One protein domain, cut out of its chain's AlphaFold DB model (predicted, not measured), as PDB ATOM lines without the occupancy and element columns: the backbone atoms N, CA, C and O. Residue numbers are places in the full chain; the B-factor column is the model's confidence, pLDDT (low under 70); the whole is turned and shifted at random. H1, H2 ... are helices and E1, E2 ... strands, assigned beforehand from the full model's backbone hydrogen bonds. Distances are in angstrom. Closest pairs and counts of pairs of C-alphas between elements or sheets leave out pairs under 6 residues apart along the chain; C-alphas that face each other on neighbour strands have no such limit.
ATOM      1  N   LEU A 403      30.058 -36.609 -50.827       85.62
ATOM      2  CA  LEU A 403      31.169 -36.618 -49.872       85.62
ATOM      3  C   LEU A 403      31.298 -38.007 -49.232       85.62
ATOM      4  O   LEU A 403      30.367 -38.498 -48.591       85.62
ATOM      5  N   ARG A 404      32.477 -38.619 -49.363       85.75
ATOM      6  CA  ARG A 404      32.825 -39.914 -48.765       85.75
ATOM      7  C   ARG A 404      33.873 -39.719 -47.678       85.75
ATOM      8  O   ARG A 404      34.906 -39.108 -47.936       85.75
ATOM      9  N   ILE A 405      33.632 -40.267 -46.490       89.25
ATOM     10  CA  ILE A 405      34.609 -40.309 -45.395       89.25
ATOM     11  C   ILE A 405      34.849 -41.771 -45.040       89.25
ATOM     12  O   ILE A 405      33.956 -42.435 -44.514       89.25
ATOM     13  N   THR A 406      36.048 -42.275 -45.320       83.44
ATOM     14  CA  THR A 406      36.450 -43.636 -44.957       83.44
ATOM     15  C   THR A 406      37.311 -43.592 -43.709       83.44
ATOM     16  O   THR A 406      38.268 -42.823 -43.631       83.44
ATOM     17  N   GLY A 407      36.988 -44.423 -42.723       81.31
ATOM     18  CA  GLY A 407      37.767 -44.519 -41.497       81.31
ATOM     19  C   GLY A 407      37.507 -45.793 -40.712       81.31
ATOM     20  O   GLY A 407      36.674 -46.626 -41.071       81.31
ATOM     21  N   ILE A 408      38.254 -45.940 -39.628       76.75
ATOM     22  CA  ILE A 408      38.181 -47.065 -38.699       76.75
ATOM     23  C   ILE A 408      38.237 -46.543 -37.269       76.75
ATOM     24  O   ILE A 408      38.831 -45.499 -37.023       76.75
ATOM     25  N   GLY A 409      37.632 -47.234 -36.307       75.31
ATOM     26  CA  GLY A 409      37.637 -46.736 -34.939       75.31
ATOM     27  C   GLY A 409      37.253 -47.752 -33.877       75.31
ATOM     28  O   GLY A 409      36.579 -48.740 -34.161       75.31
ATOM     29  N   GLY A 410      37.722 -47.511 -32.655       71.31
ATOM     30  CA  GLY A 410      37.518 -48.379 -31.500       71.31
ATOM     31  C   GLY A 410      36.104 -48.287 -30.926       71.31
ATOM     32  O   GLY A 410      35.517 -47.210 -30.845       71.31
ATOM     33  N   ILE A 411      35.567 -49.428 -30.491       73.00
ATOM     34  CA  ILE A 411      34.295 -49.515 -29.765       73.00
ATOM     35  C   ILE A 411      34.589 -49.436 -28.271       73.00
ATOM     36  O   ILE A 411      35.439 -50.168 -27.764       73.00
ATOM     37  N   LEU A 412      33.843 -48.590 -27.566       72.38
ATOM     38  CA  LEU A 412      33.895 -48.484 -26.113       72.38
ATOM     39  C   LEU A 412      32.494 -48.715 -25.550       72.38
ATOM     40  O   LEU A 412      31.560 -48.016 -25.945       72.38
ATOM     41  N   ASP A 413      32.356 -49.717 -24.677       77.06
ATOM     42  CA  ASP A 413      31.092 -50.152 -24.060       77.06
ATOM     43  C   ASP A 413      29.956 -50.418 -25.069       77.06
ATOM     44  O   ASP A 413      28.803 -50.045 -24.863       77.06
ATOM     45  N   GLY A 414      30.283 -51.049 -26.203       73.88
ATOM     46  CA  GLY A 414      29.321 -51.362 -27.270       73.88
ATOM     47  C   GLY A 414      28.953 -50.178 -28.171       73.88
ATOM     48  O   GLY A 414      28.165 -50.337 -29.103       73.88
ATOM     49  N   VAL A 415      29.540 -49.000 -27.944       78.94
ATOM     50  CA  VAL A 415      29.274 -47.783 -28.719       78.94
ATOM     51  C   VAL A 415      30.464 -47.452 -29.619       78.94
ATOM     52  O   VAL A 415      31.575 -47.188 -29.150       78.94
ATOM     53  N   ALA A 416      30.209 -47.444 -30.927       84.06
ATOM     54  CA  ALA A 416      31.173 -47.076 -31.960       84.06
ATOM     55  C   ALA A 416      31.267 -45.544 -32.151       84.06
ATOM     56  O   ALA A 416      30.337 -44.820 -31.763       84.06
ATOM     57  N   PRO A 417      32.350 -45.030 -32.765       86.38
ATOM     58  CA  PRO A 417      32.519 -43.601 -33.012       86.38
ATOM     59  C   PRO A 417      31.435 -43.033 -33.926       86.38
ATOM     60  O   PRO A 417      31.046 -43.651 -34.923       86.38
ATOM     61  N   LYS A 418      30.975 -41.833 -33.585       90.88
ATOM     62  CA  LYS A 418      29.989 -41.056 -34.329       90.88
ATOM     63  C   LYS A 418      30.600 -39.723 -34.739       90.88
ATOM     64  O   LYS A 418      31.153 -39.031 -33.892       90.88
ATOM     65  N   ILE A 419      30.474 -39.367 -36.012       93.19
ATOM     66  CA  ILE A 419      30.962 -38.101 -36.562       93.19
ATOM     67  C   ILE A 419      29.820 -37.238 -37.100       93.19
ATOM     68  O   ILE A 419      28.819 -37.774 -37.580       93.19
ATOM     69  N   SER A 420      30.013 -35.920 -37.096       93.94
ATOM     70  CA  SER A 420      29.177 -34.955 -37.823       93.94
ATOM     71  C   SER A 420      30.007 -34.166 -38.831       93.94
ATOM     72  O   SER A 420      31.195 -33.924 -38.621       93.94
ATOM     73  N   VAL A 421      29.384 -33.760 -39.938       94.38
ATOM     74  CA  VAL A 421      30.036 -32.999 -41.009       94.38
ATOM     75  C   VAL A 421      29.398 -31.627 -41.147       94.38
ATOM     76  O   VAL A 421      28.177 -31.498 -41.187       94.38
ATOM     77  N   PHE A 422      30.238 -30.603 -41.263       91.00
ATOM     78  CA  PHE A 422      29.834 -29.217 -41.426       91.00
ATOM     79  C   PHE A 422      30.421 -28.635 -42.713       91.00
ATOM     80  O   PHE A 422      31.633 -28.698 -42.918       91.00
ATOM     81  N   VAL A 423      29.574 -28.026 -43.544       86.00
ATOM     82  CA  VAL A 423      29.969 -27.262 -44.738       86.00
ATOM     83  C   VAL A 423      29.563 -25.811 -44.547       86.00
ATOM     84  O   VAL A 423      28.410 -25.533 -44.225       86.00
ATOM     85  N   ASN A 424      30.506 -24.877 -44.689       83.12
ATOM     86  CA  ASN A 424      30.282 -23.445 -44.420       83.12
ATOM     87  C   ASN A 424      29.684 -23.191 -43.024       83.12
ATOM     88  O   ASN A 424      28.862 -22.299 -42.830       83.12
ATOM     89  N   GLY A 425      30.060 -24.027 -42.050       81.38
ATOM     90  CA  GLY A 425      29.529 -23.999 -40.684       81.38
ATOM     91  C   GLY A 425      28.137 -24.623 -40.501       81.38
ATOM     92  O   GLY A 425      27.664 -24.701 -39.369       81.38
ATOM     93  N   VAL A 426      27.486 -25.107 -41.562       87.00
ATOM     94  CA  VAL A 426      26.172 -25.769 -41.509       87.00
ATOM     95  C   VAL A 426      26.352 -27.279 -41.370       87.00
ATOM     96  O   VAL A 426      27.033 -27.883 -42.193       87.00
ATOM     97  N   ASN A 427      25.733 -27.904 -40.362       92.56
ATOM     98  CA  ASN A 427      25.740 -29.366 -40.217       92.56
ATOM     99  C   ASN A 427      24.938 -30.010 -41.360       92.56
ATOM    100  O   ASN A 427      23.733 -29.776 -41.471       92.56
ATOM    101  N   ILE A 428      25.599 -30.814 -42.190       90.75
ATOM    102  CA  ILE A 428      24.994 -31.500 -43.340       90.75
ATOM    103  C   ILE A 428      24.635 -32.965 -43.048       90.75
ATOM    104  O   ILE A 428      24.027 -33.628 -43.886       90.75
ATOM    105  N   GLY A 429      24.985 -33.484 -41.870       91.69
ATOM    106  CA  GLY A 429      24.630 -34.829 -41.431       91.69
ATOM    107  C   GLY A 429      25.612 -35.425 -40.424       91.69
ATOM    108  O   GLY A 429      26.739 -34.958 -40.264       91.69
ATOM    109  N   SER A 430      25.184 -36.515 -39.779       92.62
ATOM    110  CA  SER A 430      26.010 -37.322 -38.874       92.62
ATOM    111  C   SER A 430      26.018 -38.789 -39.295       92.62
ATOM    112  O   SER A 430      24.978 -39.298 -39.712       92.62
ATOM    113  N   GLY A 431      27.143 -39.480 -39.121       90.50
ATOM    114  CA  GLY A 431      27.286 -40.912 -39.386       90.50
ATOM    115  C   GLY A 431      27.970 -41.627 -38.224       90.50
ATOM    116  O   GLY A 431      28.876 -41.083 -37.601       90.50
ATOM    117  N   GLN A 432      27.526 -42.844 -37.915       89.38
ATOM    118  CA  GLN A 432      28.126 -43.687 -36.883       89.38
ATOM    119  C   GLN A 432      28.693 -44.946 -37.530       89.38
ATOM    120  O   GLN A 432      28.036 -45.547 -38.380       89.38
ATOM    121  N   LEU A 433      29.904 -45.336 -37.136       83.50
ATOM    122  CA  LEU A 433      30.465 -46.609 -37.576       83.50
ATOM    123  C   LEU A 433      29.640 -47.778 -37.032       83.50
ATOM    124  O   LEU A 433      29.124 -47.730 -35.918       83.50
ATOM    125  N   THR A 434      29.553 -48.859 -37.799       78.06
ATOM    126  CA  THR A 434      28.968 -50.114 -37.319       78.06
ATOM    127  C   THR A 434      29.956 -50.788 -36.364       78.06
ATOM    128  O   THR A 434      31.148 -50.836 -36.684       78.06
ATOM    129  N   PRO A 435      29.514 -51.327 -35.214       63.94
ATOM    130  CA  PRO A 435      30.375 -52.123 -34.351       63.94
ATOM    131  C   PRO A 435      30.917 -53.354 -35.098       63.94
ATOM    132  O   PRO A 435      30.147 -54.212 -35.519       63.94
ATOM    133  N   VAL A 436      32.237 -53.453 -35.256       58.00
ATOM    134  CA  VAL A 436      32.935 -54.690 -35.634       58.00
ATOM    135  C   VAL A 436      33.677 -55.163 -34.383       58.00
ATOM    136  O   VAL A 436      34.555 -54.451 -33.901       58.00
ATOM    137  N   GLU A 437      33.284 -56.297 -33.791       50.75
ATOM    138  CA  GLU A 437      33.910 -56.808 -32.561       50.75
ATOM    139  C   GLU A 437      35.410 -57.062 -32.777       50.75
ATOM    140  O   GLU A 437      35.809 -58.038 -33.408       50.75
ATOM    141  N   ALA A 438      36.254 -56.195 -32.218       46.81
ATOM    142  CA  ALA A 438      37.679 -56.439 -32.060       46.81
ATOM    143  C   ALA A 438      37.967 -56.599 -30.564       46.81
ATOM    144  O   ALA A 438      37.952 -55.628 -29.807       46.81
ATOM    145  N   ASN A 439      38.212 -57.835 -30.124       44.88
ATOM    146  CA  ASN A 439      38.736 -58.101 -28.788       44.88
ATOM    147  C   ASN A 439      40.100 -57.403 -28.644       44.88
ATOM    148  O   ASN A 439      41.064 -57.787 -29.306       44.88
ATOM    149  N   ARG A 440      40.199 -56.385 -27.780       48.19
ATOM    150  CA  ARG A 440      41.489 -55.789 -27.403       48.19
ATOM    151  C   ARG A 440      42.257 -56.776 -26.513       48.19
ATOM    152  O   ARG A 440      41.989 -56.872 -25.320       48.19
ATOM    153  N   LEU A 447      43.798 -52.799 -36.371       55.75
ATOM    154  CA  LEU A 447      42.394 -52.490 -36.632       55.75
ATOM    155  C   LEU A 447      42.056 -52.953 -38.067       55.75
ATOM    156  O   LEU A 447      42.687 -52.502 -39.024       55.75
ATOM    157  N   THR A 448      41.091 -53.860 -38.227       50.97
ATOM    158  CA  THR A 448      40.578 -54.312 -39.537       50.97
ATOM    159  C   THR A 448      39.098 -53.939 -39.670       50.97
ATOM    160  O   THR A 448      38.391 -53.862 -38.668       50.97
ATOM    161  N   GLY A 449      38.626 -53.666 -40.892       61.25
ATOM    162  CA  GLY A 449      37.216 -53.328 -41.144       61.25
ATOM    163  C   GLY A 449      36.909 -51.832 -41.281       61.25
ATOM    164  O   GLY A 449      35.982 -51.331 -40.646       61.25
ATOM    165  N   SER A 450      37.673 -51.115 -42.113       77.19
ATOM    166  CA  SER A 450      37.357 -49.738 -42.509       77.19
ATOM    167  C   SER A 450      35.947 -49.620 -43.080       77.19
ATOM    168  O   SER A 450      35.491 -50.480 -43.834       77.19
ATOM    169  N   GLN A 451      35.272 -48.529 -42.749       80.19
ATOM    170  CA  GLN A 451      33.910 -48.248 -43.180       80.19
ATOM    171  C   GLN A 451      33.847 -46.870 -43.833       80.19
ATOM    172  O   GLN A 451      34.534 -45.939 -43.411       80.19
ATOM    173  N   THR A 452      33.005 -46.747 -44.857       86.25
ATOM    174  CA  THR A 452      32.777 -45.492 -45.578       86.25
ATOM    175  C   THR A 452      31.421 -44.923 -45.194       86.25
ATOM    176  O   THR A 452      30.392 -45.563 -45.402       86.25
ATOM    177  N   LEU A 453      31.428 -43.709 -44.652       89.12
ATOM    178  CA  LEU A 453      30.238 -42.913 -44.390       89.12
ATOM    179  C   LEU A 453      30.020 -41.945 -45.556       89.12
ATOM    180  O   LEU A 453      30.962 -41.310 -46.033       89.12
ATOM    181  N   MET A 454      28.774 -41.855 -46.014       87.31
ATOM    182  CA  MET A 454      28.377 -41.108 -47.208       87.31
ATOM    183  C   MET A 454      27.500 -39.922 -46.814       87.31
ATOM    184  O   MET A 454      26.532 -40.089 -46.070       87.31
ATOM    185  N   PHE A 455      27.813 -38.743 -47.343       90.62
ATOM    186  CA  PHE A 455      27.073 -37.507 -47.113       90.62
ATOM    187  C   PHE A 455      26.794 -36.824 -48.455       90.62
ATOM    188  O   PHE A 455      27.631 -36.845 -49.356       90.62
ATOM    189  N   ASN A 456      25.628 -36.194 -48.587       85.19
ATOM    190  CA  ASN A 456      25.251 -35.472 -49.801       85.19
ATOM    191  C   ASN A 456      25.369 -33.969 -49.567       85.19
ATOM    192  O   ASN A 456      24.768 -33.452 -48.623       85.19
ATOM    193  N   ILE A 457      26.086 -33.264 -50.445       80.56
ATOM    194  CA  ILE A 457      26.068 -31.801 -50.452       80.56
ATOM    195  C   ILE A 457      24.773 -31.341 -51.140       80.56
ATOM    196  O   ILE A 457      24.526 -31.735 -52.287       80.56
ATOM    197  N   PRO A 458      23.923 -30.537 -50.472       72.69
ATOM    198  CA  PRO A 458      22.698 -30.022 -51.072       72.69
ATOM    199  C   PRO A 458      22.964 -29.315 -52.405       72.69
ATOM    200  O   PRO A 458      23.927 -28.562 -52.546       72.69
ATOM    201  N   SER A 459      22.085 -29.530 -53.385       60.66
ATOM    202  CA  SER A 459      22.181 -28.858 -54.685       60.66
ATOM    203  C   SER A 459      22.189 -27.332 -54.513       60.66
ATOM    204  O   SER A 459      21.333 -26.784 -53.818       60.66
ATOM    205  N   GLY A 460      23.156 -26.656 -55.140       56.41
ATOM    206  CA  GLY A 460      23.333 -25.200 -55.066       56.41
ATOM    207  C   GLY A 460      24.098 -24.686 -53.840       56.41
ATOM    208  O   GLY A 460      24.257 -23.476 -53.702       56.41
ATOM    209  N   MET A 461      24.581 -25.565 -52.955       64.81
ATOM    210  CA  MET A 461      25.459 -25.183 -51.847       64.81
ATOM    211  C   MET A 461      26.922 -25.161 -52.307       64.81
ATOM    212  O   MET A 461      27.486 -26.205 -52.629       64.81
ATOM    213  N   ASN A 462      27.545 -23.980 -52.308       66.75
ATOM    214  CA  ASN A 462      28.989 -23.842 -52.515       66.75
ATOM    215  C   ASN A 462      29.748 -24.410 -51.310       66.75
ATOM    216  O   ASN A 462      29.293 -24.260 -50.178       66.75
ATOM    217  N   VAL A 463      30.912 -25.019 -51.527       71.62
ATOM    218  CA  VAL A 463      31.739 -25.591 -50.453       71.62
ATOM    219  C   VAL A 463      32.983 -24.719 -50.280       71.62
ATOM    220  O   VAL A 463      33.937 -24.843 -51.036       71.62
ATOM    221  N   GLU A 464      32.959 -23.817 -49.300       72.69
ATOM    222  CA  GLU A 464      34.062 -22.891 -48.986       72.69
ATOM    223  C   GLU A 464      34.854 -23.350 -47.756       72.69
ATOM    224  O   GLU A 464      36.052 -23.102 -47.644       72.69
ATOM    225  N   THR A 465      34.196 -24.052 -46.829       78.94
ATOM    226  CA  THR A 465      34.833 -24.707 -45.681       78.94
ATOM    227  C   THR A 465      34.212 -26.079 -45.447       78.94
ATOM    228  O   THR A 465      33.007 -26.258 -45.635       78.94
ATOM    229  N   LEU A 466      35.025 -27.043 -45.015       85.31
ATOM    230  CA  LEU A 466      34.589 -28.391 -44.660       85.31
ATOM    231  C   LEU A 466      35.235 -28.797 -43.331       85.31
ATOM    232  O   LEU A 466      36.448 -28.687 -43.158       85.31
ATOM    233  N   LYS A 467      34.415 -29.253 -42.383       88.19
ATOM    234  CA  LYS A 467      34.838 -29.670 -41.041       88.19
ATOM    235  C   LYS A 467      34.157 -30.978 -40.648       88.19
ATOM    236  O   LYS A 467      32.955 -31.128 -40.849       88.19
ATOM    237  N   VAL A 468      34.908 -31.892 -40.042       90.44
ATOM    238  CA  VAL A 468      34.407 -33.169 -39.502       90.44
ATOM    239  C   VAL A 468      34.619 -33.178 -37.992       90.44
ATOM    240  O   VAL A 468      35.712 -32.857 -37.548       90.44
ATOM    241  N   THR A 469      33.615 -33.521 -37.188       89.00
ATOM    242  CA  THR A 469      33.709 -33.583 -35.714       89.00
ATOM    243  C   THR A 469      33.540 -35.003 -35.202       89.00
ATOM    244  O   THR A 469      32.865 -35.800 -35.846       89.00
ATOM    245  N   LEU A 470      34.111 -35.311 -34.034       87.56
ATOM    246  CA  LEU A 470      33.813 -36.531 -33.279       87.56
ATOM    247  C   LEU A 470      32.780 -36.210 -32.192       87.56
ATOM    248  O   LEU A 470      33.063 -35.480 -31.248       87.56
ATOM    249  N   ASP A 471      31.569 -36.741 -32.335       86.00
ATOM    250  CA  ASP A 471      30.407 -36.331 -31.534       86.00
ATOM    251  C   ASP A 471      30.323 -37.032 -30.173       86.00
ATOM    252  O   ASP A 471      29.640 -36.558 -29.268       86.00
ATOM    253  N   ASN A 472      30.953 -38.200 -30.036       85.25
ATOM    254  CA  ASN A 472      30.887 -39.033 -28.838       85.25
ATOM    255  C   ASN A 472      32.278 -39.387 -28.309       85.25
ATOM    256  O   ASN A 472      32.540 -40.543 -27.987       85.25
ATOM    257  N   ASP A 473      33.164 -38.401 -28.236       79.31
ATOM    258  CA  ASP A 473      34.500 -38.570 -27.669       79.31
ATOM    259  C   ASP A 473      34.454 -39.070 -26.203       79.31
ATOM    260  O   ASP A 473      33.687 -38.559 -25.382       79.31
ATOM    261  N   GLU A 474      35.239 -40.106 -25.882       77.00
ATOM    262  CA  GLU A 474      35.308 -40.714 -24.546       77.00
ATOM    263  C   GLU A 474      36.674 -41.389 -24.282       77.00
ATOM    264  O   GLU A 474      37.113 -42.266 -25.036       77.00
ATOM    265  N   TYR A 475      37.322 -41.026 -23.163       71.94
ATOM    266  CA  TYR A 475      38.637 -41.529 -22.734       71.94
ATOM    267  C   TYR A 475      38.574 -42.378 -21.461       71.94
ATOM    268  O   TYR A 475      38.133 -41.886 -20.421       71.94
ATOM    269  N   LYS A 476      39.103 -43.613 -21.499       68.94
ATOM    270  CA  LYS A 476      39.263 -44.477 -20.305       68.94
ATOM    271  C   LYS A 476      40.691 -44.983 -20.056       68.94
ATOM    272  O   LYS A 476      40.890 -45.865 -19.227       68.94
ATOM    273  N   GLY A 477      41.693 -44.401 -20.718       62.22
ATOM    274  CA  GLY A 477      43.104 -44.778 -20.570       62.22
ATOM    275  C   GLY A 477      43.702 -45.432 -21.819       62.22
ATOM    276  O   GLY A 477      43.013 -45.651 -22.816       62.22
ATOM    277  N   SER A 478      45.010 -45.710 -21.769       55.59
ATOM    278  CA  SER A 478      45.760 -46.282 -22.896       55.59
ATOM    279  C   SER A 478      45.161 -47.621 -23.310       55.59
ATOM    280  O   SER A 478      45.086 -48.556 -22.515       55.59
ATOM    281  N   GLY A 479      44.699 -47.697 -24.554       55.88
ATOM    282  CA  GLY A 479      44.100 -48.913 -25.065       55.88
ATOM    283  C   GLY A 479      42.627 -49.118 -24.682       55.88
ATOM    284  O   GLY A 479      42.137 -50.224 -24.865       55.88
ATOM    285  N   GLN A 480      41.907 -48.120 -24.156       61.81
ATOM    286  CA  GLN A 480      40.475 -48.228 -23.799       61.81
ATOM    287  C   GLN A 480      39.651 -46.990 -24.204       61.81
ATOM    288  O   GLN A 480      38.601 -46.701 -23.643       61.81
ATOM    289  N   ASP A 481      40.135 -46.236 -25.178       68.25
ATOM    290  CA  ASP A 481      39.547 -45.017 -25.725       68.25
ATOM    291  C   ASP A 481      38.629 -45.279 -26.936       68.25
ATOM    292  O   ASP A 481      38.813 -46.253 -27.679       68.25
ATOM    293  N   ARG A 482      37.642 -44.395 -27.152       79.38
ATOM    294  CA  ARG A 482      36.848 -44.358 -28.390       79.38
ATOM    295  C   ARG A 482      37.540 -43.432 -29.388       79.38
ATOM    296  O   ARG A 482      37.476 -42.216 -29.258       79.38
ATOM    297  N   ASN A 483      38.176 -44.007 -30.405       74.50
ATOM    298  CA  ASN A 483      38.888 -43.250 -31.433       74.50
ATOM    299  C   ASN A 483      38.265 -43.424 -32.820       74.50
ATOM    300  O   ASN A 483      37.693 -44.464 -33.123       74.50
ATOM    301  N   PHE A 484      38.389 -42.406 -33.672       80.38
ATOM    302  CA  PHE A 484      38.132 -42.514 -35.108       80.38
ATOM    303  C   PHE A 484      39.389 -42.097 -35.857       80.38
ATOM    304  O   PHE A 484      39.921 -41.009 -35.632       80.38
ATOM    305  N   ILE A 485      39.849 -42.976 -36.737       76.31
ATOM    306  CA  ILE A 485      41.001 -42.798 -37.606       76.31
ATOM    307  C   ILE A 485      40.464 -42.691 -39.033       76.31
ATOM    308  O   ILE A 485      40.087 -43.694 -39.641       76.31
ATOM    309  N   THR A 486      40.387 -41.473 -39.563       75.81
ATOM    310  CA  THR A 486      40.086 -41.230 -40.984       75.81
ATOM    311  C   THR A 486      41.236 -41.756 -41.835       75.81
ATOM    312  O   THR A 486      42.389 -41.519 -41.491       75.81
ATOM    313  N   GLN A 487      40.922 -42.425 -42.941       71.19
ATOM    314  CA  GLN A 487      41.865 -42.927 -43.948       71.19
ATOM    315  C   GLN A 487      41.722 -42.211 -45.295       71.19
ATOM    316  O   GLN A 487      42.668 -42.163 -46.072       71.19
ATOM    317  N   SER A 488      40.536 -41.682 -45.606       73.69
ATOM    318  CA  SER A 488      40.332 -40.819 -46.771       73.69
ATOM    319  C   SER A 488      39.088 -39.948 -46.615       73.69
ATOM    320  O   SER A 488      38.113 -40.325 -45.957       73.69
ATOM    321  N   ILE A 489      39.132 -38.768 -47.233       80.12
ATOM    322  CA  ILE A 489      37.996 -37.861 -47.405       80.12
ATOM    323  C   ILE A 489      37.955 -37.494 -48.890       80.12
ATOM    324  O   ILE A 489      38.949 -37.009 -49.426       80.12
ATOM    325  N   VAL A 490      36.833 -37.755 -49.562       74.44
ATOM    326  CA  VAL A 490      36.679 -37.546 -51.010       74.44
ATOM    327  C   VAL A 490      35.410 -36.753 -51.289       74.44
ATOM    328  O   VAL A 490      34.329 -37.200 -50.915       74.44
ATOM    329  N   LEU A 491      35.519 -35.613 -51.972       79.38
ATOM    330  CA  LEU A 491      34.389 -34.766 -52.365       79.38
ATOM    331  C   LEU A 491      34.291 -34.698 -53.888       79.38
ATOM    332  O   LEU A 491      35.235 -34.279 -54.549       79.38
ATOM    333  N   GLY A 492      33.161 -35.121 -54.460       67.19
ATOM    334  CA  GLY A 492      32.945 -35.068 -55.912       67.19
ATOM    335  C   GLY A 492      33.967 -35.872 -56.731       67.19
ATOM    336  O   GLY A 492      34.186 -35.569 -57.896       67.19
ATOM    337  N   GLY A 493      34.604 -36.880 -56.122       62.28
ATOM    338  CA  GLY A 493      35.690 -37.661 -56.728       62.28
ATOM    339  C   GLY A 493      37.104 -37.142 -56.436       62.28
ATOM    340  O   GLY A 493      38.063 -37.830 -56.768       62.28
ATOM    341  N   VAL A 494      37.251 -35.993 -55.769       60.91
ATOM    342  CA  VAL A 494      38.551 -35.396 -55.423       60.91
ATOM    343  C   VAL A 494      38.958 -35.753 -53.999       60.91
ATOM    344  O   VAL A 494      38.192 -35.529 -53.060       60.91
ATOM    345  N   ALA A 495      40.167 -36.291 -53.826       66.88
ATOM    346  CA  ALA A 495      40.749 -36.553 -52.511       66.88
ATOM    347  C   ALA A 495      41.165 -35.242 -51.821       66.88
ATOM    348  O   ALA A 495      41.822 -34.394 -52.422       66.88
ATOM    349  N   LEU A 496      40.782 -35.085 -50.554       73.88
ATOM    350  CA  LEU A 496      41.034 -33.886 -49.755       73.88
ATOM    351  C   LEU A 496      42.018 -34.169 -48.614       73.88
ATOM    352  O   LEU A 496      42.126 -35.300 -48.138       73.88
ATOM    353  N   LEU A 497      42.712 -33.126 -48.152       71.12
ATOM    354  CA  LEU A 497      43.702 -33.201 -47.071       71.12
ATOM    355  C   LEU A 497      43.245 -32.392 -45.853       71.12
ATOM    356  O   LEU A 497      42.609 -31.353 -46.004       71.12
ATOM    357  N   ALA A 498      43.580 -32.845 -44.644       66.19
ATOM    358  CA  ALA A 498      43.377 -32.062 -43.424       66.19
ATOM    359  C   ALA A 498      44.331 -30.855 -43.361       66.19
ATOM    360  O   ALA A 498      45.457 -30.924 -43.853       66.19
ATOM    361  N   THR A 499      43.895 -29.764 -42.732       64.19
ATOM    362  CA  THR A 499      44.668 -28.512 -42.621       64.19
ATOM    363  C   THR A 499      45.137 -28.182 -41.203       64.19
ATOM    364  O   THR A 499      45.885 -27.223 -41.041       64.19
ATOM    365  N   ASP A 500      44.729 -28.932 -40.172       58.81
ATOM    366  CA  ASP A 500      45.262 -28.791 -38.812       58.81
ATOM    367  C   ASP A 500      46.297 -29.885 -38.490       58.81
ATOM    368  O   ASP A 500      46.032 -31.081 -38.527       58.81
ATOM    369  N   THR A 501      47.532 -29.477 -38.190       45.47
ATOM    370  CA  THR A 501      48.686 -30.379 -38.010       45.47
ATOM    371  C   THR A 501      49.080 -30.597 -36.548       45.47
ATOM    372  O   THR A 501      50.241 -30.893 -36.262       45.47
ATOM    373  N   THR A 502      48.163 -30.496 -35.581       42.66
ATOM    374  CA  THR A 502      48.502 -30.839 -34.187       42.66
ATOM    375  C   THR A 502      48.649 -32.353 -34.014       42.66
ATOM    376  O   THR A 502      47.715 -33.054 -33.637       42.66
ATOM    377  N   TYR A 503      49.850 -32.847 -34.314       45.44
ATOM    378  CA  TYR A 503      50.328 -34.205 -34.077       45.44
ATOM    379  C   TYR A 503      50.704 -34.385 -32.594       45.44
ATOM    380  O   TYR A 503      51.527 -33.630 -32.076       45.44
ATOM    381  N   TYR A 504      50.131 -35.389 -31.919       43.72
ATOM    382  CA  TYR A 504      50.538 -35.827 -30.575       43.72
ATOM    383  C   TYR A 504      51.071 -37.274 -30.634       43.72
ATOM    384  O   TYR A 504      50.379 -38.155 -31.149       43.72
ATOM    385  N   PRO A 505      52.288 -37.554 -30.129       40.44
ATOM    386  CA  PRO A 505      52.948 -38.844 -30.308       40.44
ATOM    387  C   PRO A 505      52.523 -39.825 -29.210       40.44
ATOM    388  O   PRO A 505      52.989 -39.730 -28.078       40.44
ATOM    389  N   LEU A 506      51.650 -40.786 -29.529       41.72
ATOM    390  CA  LEU A 506      51.394 -41.942 -28.651       41.72
ATOM    391  C   LEU A 506      51.374 -43.305 -29.369       41.72
ATOM    392  O   LEU A 506      51.154 -44.315 -28.709       41.72
ATOM    393  N   PHE A 507      51.675 -43.369 -30.672       39.94
ATOM    394  CA  PHE A 507      51.919 -44.629 -31.390       39.94
ATOM    395  C   PHE A 507      53.030 -44.457 -32.438       39.94
ATOM    396  O   PHE A 507      53.149 -43.388 -33.041       39.94
ATOM    397  N   ASP A 508      53.839 -45.503 -32.632       36.66
ATOM    398  CA  ASP A 508      54.955 -45.530 -33.580       36.66
ATOM    399  C   ASP A 508      54.500 -45.277 -35.032       36.66
ATOM    400  O   ASP A 508      53.600 -45.943 -35.544       36.66
ATOM    401  N   ALA A 509      55.196 -44.329 -35.670       33.56
ATOM    402  CA  ALA A 509      55.200 -43.920 -37.080       33.56
ATOM    403  C   ALA A 509      53.876 -43.398 -37.712       33.56
ATOM    404  O   ALA A 509      52.860 -44.096 -37.742       33.56
ATOM    405  N   PRO A 510      53.877 -42.193 -38.329       38.69
ATOM    406  CA  PRO A 510      52.753 -41.726 -39.137       38.69
ATOM    407  C   PRO A 510      52.570 -42.616 -40.377       38.69
ATOM    408  O   PRO A 510      53.482 -42.770 -41.188       38.69
ATOM    409  N   ARG A 511      51.371 -43.184 -40.561       46.03
ATOM    410  CA  ARG A 511      50.966 -43.763 -41.851       46.03
ATOM    411  C   ARG A 511      50.472 -42.624 -42.755       46.03
ATOM    412  O   ARG A 511      49.592 -41.877 -42.313       46.03
ATOM    413  N   PRO A 512      50.984 -42.477 -43.990       39.12
ATOM    414  CA  PRO A 512      50.494 -41.474 -44.935       39.12
ATOM    415  C   PRO A 512      48.966 -41.556 -45.091       39.12
ATOM    416  O   PRO A 512      48.425 -42.644 -45.277       39.12
ATOM    417  N   GLY A 513      48.270 -40.419 -44.992       48.88
ATOM    418  CA  GLY A 513      46.822 -40.334 -45.227       48.88
ATOM    419  C   GLY A 513      45.911 -40.757 -44.067       48.88
ATOM    420  O   GLY A 513      44.729 -40.983 -44.299       48.88
ATOM    421  N   THR A 514      46.412 -40.867 -42.829       55.66
ATOM    422  CA  THR A 514      45.558 -41.174 -41.664       55.66
ATOM    423  C   THR A 514      45.529 -40.052 -40.623       55.66
ATOM    424  O   THR A 514      46.577 -39.533 -40.250       55.66
ATOM    425  N   TRP A 515      44.335 -39.685 -40.137       66.31
ATOM    426  CA  TRP A 515      44.134 -38.628 -39.123       66.31
ATOM    427  C   TRP A 515      43.271 -39.129 -37.953       66.31
ATOM    428  O   TRP A 515      42.314 -39.868 -38.174       66.31
ATOM    429  N   MET A 516      43.604 -38.764 -36.709       67.88
ATOM    430  CA  MET A 516      42.941 -39.273 -35.495       67.88
ATOM    431  C   MET A 516      42.090 -38.190 -34.818       67.88
ATOM    432  O   MET A 516      42.638 -37.207 -34.332       67.88
ATOM    433  N   LEU A 517      40.770 -38.392 -34.710       70.19
ATOM    434  CA  LEU A 517      39.860 -37.388 -34.126       70.19
ATOM    435  C   LEU A 517      39.767 -37.397 -32.593       70.19
ATOM    436  O   LEU A 517      39.253 -36.441 -32.022       70.19
ATOM    437  N   TYR A 518      40.226 -38.458 -31.926       66.25
ATOM    438  CA  TYR A 518      40.054 -38.637 -30.476       66.25
ATOM    439  C   TYR A 518      40.613 -37.457 -29.655       66.25
ATOM    440  O   TYR A 518      39.968 -36.988 -28.733       66.25
ATOM    441  N   GLN A 519      41.785 -36.922 -30.018       57.69
ATOM    442  CA  GLN A 519      42.411 -35.825 -29.262       57.69
ATOM    443  C   GLN A 519      42.159 -34.435 -29.858       57.69
ATOM    444  O   GLN A 519      42.243 -33.444 -29.136       57.69
ATOM    445  N   SER A 520      41.854 -34.341 -31.156       62.56
ATOM    446  CA  SER A 520      41.583 -33.059 -31.820       62.56
ATOM    447  C   SER A 520      40.118 -32.627 -31.704       62.56
ATOM    448  O   SER A 520      39.808 -31.447 -31.862       62.56
ATOM    449  N   GLY A 521      39.193 -33.566 -31.463       69.88
ATOM    450  CA  GLY A 521      37.741 -33.348 -31.430       69.88
ATOM    451  C   GLY A 521      37.120 -33.021 -32.797       69.88
ATOM    452  O   GLY A 521      35.916 -33.206 -33.002       69.88
ATOM    453  N   TYR A 522      37.920 -32.559 -33.761       79.75
ATOM    454  CA  TYR A 522      37.526 -32.288 -35.137       79.75
ATOM    455  C   TYR A 522      38.713 -32.365 -36.111       79.75
ATOM    456  O   TYR A 522      39.862 -32.477 -35.693       79.75
ATOM    457  N   ILE A 523      38.416 -32.308 -37.410       79.88
ATOM    458  CA  ILE A 523      39.361 -32.121 -38.515       79.88
ATOM    459  C   ILE A 523      38.837 -30.983 -39.385       79.88
ATOM    460  O   ILE A 523      37.683 -31.021 -39.829       79.88
ATOM    461  N   GLN A 524      39.677 -29.982 -39.642       80.19
ATOM    462  CA  GLN A 524      39.423 -28.995 -40.693       80.19
ATOM    463  C   GLN A 524      39.982 -29.528 -42.019       80.19
ATOM    464  O   GLN A 524      41.133 -29.957 -42.071       80.19
ATOM    465  N   VAL A 525      39.177 -29.519 -43.082       80.50
ATOM    466  CA  VAL A 525      39.542 -30.099 -44.381       80.50
ATOM    467  C   VAL A 525      39.861 -28.991 -45.387       80.50
ATOM    468  O   VAL A 525      39.071 -28.067 -45.588       80.50
ATOM    469  N   GLY A 526      41.021 -29.100 -46.027       75.06
ATOM    470  CA  GLY A 526      41.480 -28.230 -47.101       75.06
ATOM    471  C   GLY A 526      40.788 -28.561 -48.416       75.06
ATOM    472  O   GLY A 526      40.712 -29.718 -48.823       75.06
ATOM    473  N   LEU A 527      40.294 -27.523 -49.089       67.00
ATOM    474  CA  LEU A 527      39.471 -27.649 -50.293       67.00
ATOM    475  C   LEU A 527      40.206 -27.268 -51.579       67.00
ATOM    476  O   LEU A 527      39.592 -27.293 -52.638       67.00
ATOM    477  N   ALA A 528      41.501 -26.938 -51.517       58.97
ATOM    478  CA  ALA A 528      42.259 -26.465 -52.678       58.97
ATOM    479  C   ALA A 528      42.158 -27.400 -53.907       58.97
ATOM    480  O   ALA A 528      41.830 -26.893 -54.978       58.97
ATOM    481  N   PRO A 529      42.287 -28.740 -53.777       52.84
ATOM    482  CA  PRO A 529      42.123 -29.647 -54.919       52.84
ATOM    483  C   PRO A 529      40.705 -29.639 -55.517       52.84
ATOM    484  O   PRO A 529      40.532 -29.786 -56.721       52.84
ATOM    485  N   TYR A 530      39.676 -29.453 -54.686       59.75
ATOM    486  CA  TYR A 530      38.278 -29.404 -55.127       59.75
ATOM    487  C   TYR A 530      37.920 -28.050 -55.749       59.75
ATOM    488  O   TYR A 530      37.264 -27.998 -56.783       59.75
ATOM    489  N   LEU A 531      38.393 -26.946 -55.169       56.22
ATOM    490  CA  LEU A 531      38.184 -25.602 -55.709       56.22
ATOM    491  C   LEU A 531      38.932 -25.396 -57.036       56.22
ATOM    492  O   LEU A 531      38.432 -24.674 -57.895       56.22
ATOM    493  N   ALA A 532      40.064 -26.077 -57.235       51.12
ATOM    494  CA  ALA A 532      40.757 -26.147 -58.522       51.12
ATOM    495  C   ALA A 532      39.900 -26.823 -59.610       51.12
ATOM    496  O   ALA A 532      39.863 -26.358 -60.743       51.12
ATOM    497  N   GLN A 533      39.129 -27.860 -59.260       49.78
ATOM    498  CA  GLN A 533      38.249 -28.565 -60.201       49.78
ATOM    499  C   GLN A 533      37.033 -27.726 -60.660       49.78
ATOM    500  O   GLN A 533      36.465 -27.991 -61.717       49.78
ATOM    501  N   VAL A 534      36.602 -26.724 -59.882       46.22
ATOM    502  CA  VAL A 534      35.335 -25.983 -60.097       46.22
ATOM    503  C   VAL A 534      35.527 -24.655 -60.871       46.22
ATOM    504  O   VAL A 534      34.550 -24.031 -61.280       46.22
ATOM    505  N   ALA A 535      36.760 -24.210 -61.132       46.00
ATOM    506  CA  ALA A 535      37.078 -22.843 -61.582       46.00
ATOM    507  C   ALA A 535      37.188 -22.609 -63.119       46.00
ATOM    508  O   ALA A 535      38.020 -21.821 -63.560       46.00
TER     509      ALA A 535
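Overview. This is residues 403 to 440 and 447 to 535 of the 846 residues of the protein "CBM60 domain-containing protein" of Alphaproteobacteria bacterium PA2 (UniProt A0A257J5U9). Two antiparallel sheets lie face to face as a sandwich, three strands E4, E1, E6 against four strands E3, E2, E5, E7, with their strands nearly aligned. The short helix H1 sits beside E6 and E7, the small helix H2 lies beyond one end of the sandwich, and the long loop of residues 492 to 516 swings out on the side of E6 and E7. The printed part has 127 residues, with the order E1 E2 E3 E4 E5 E6 H1 E7 H2; the class is mostly strand, with under half of the residues in named elements. It is compact, with a radius of gyration of the C-alphas of 14.8 A, and elongated, spanning 47 by 28 by 23 A.

Arrangement. E1, residues 403 to 409, is the inner strand between E4, residues 451 to 456, and E6, residues 484 to 491. E1 and E6 are antiparallel, with N 404 and O 490 within hydrogen-bond range at 2.8 A. E4 and E1 are antiparallel, with N 405 and O 453 at 2.9 A. E6 bends by 66 degrees at residue 487. In the other sheet, E2, residues 418 to 423, and E3, residues 426 to 432, form a hairpin with N 421 and O 429 at 2.9 A. E5, residues 466 to 470, is antiparallel to E2, with N 422 and O 467 at 2.8 A. E7, residues 522 to 526, is the edge strand beside E5, with N 523 and O 468 at 2.8 A. The parts of the two sheets that face each other are 9.7 A centre to centre, with their best planes 11 degrees apart. H1, residues 517 to 520, only grazes both sheets; its closest C-alphas to E6 are those of Leu 517 and Phe 484, 5.5 A. H2, residues 528 to 534, is not on either sheet. Every O i to N i+4 pair of H2 is within hydrogen-bond range, and H1 is too short for such a pair.

Along the chain. E1 begins at C-alpha 403 (31.169, -36.618, -49.872) and is 19.2 A long from first to last C-alpha. E2 measures 17.3 A, E3 18.6 A, E4 16.8 A and E6 19.3 A. E7 ends at C-alpha 526 (41.480, -28.230, -47.101), and H2 ends at C-alpha 534 (35.335, -25.983, -60.097).

Size, cuts and confidence. The two C-alphas farthest apart are those of Asn 439 and Ala 535, 48.2 A. Residues 441 to 446 are not printed, and C-alphas 440 and 447 are 9.8 A apart across this cut, in the link from E3 to E4. The links E5 to E6 and E6 to H1 are long. Mean pLDDT of the printed part is 70.2; 55 residues are under 70, among them 498 to 516 and 527 to 535.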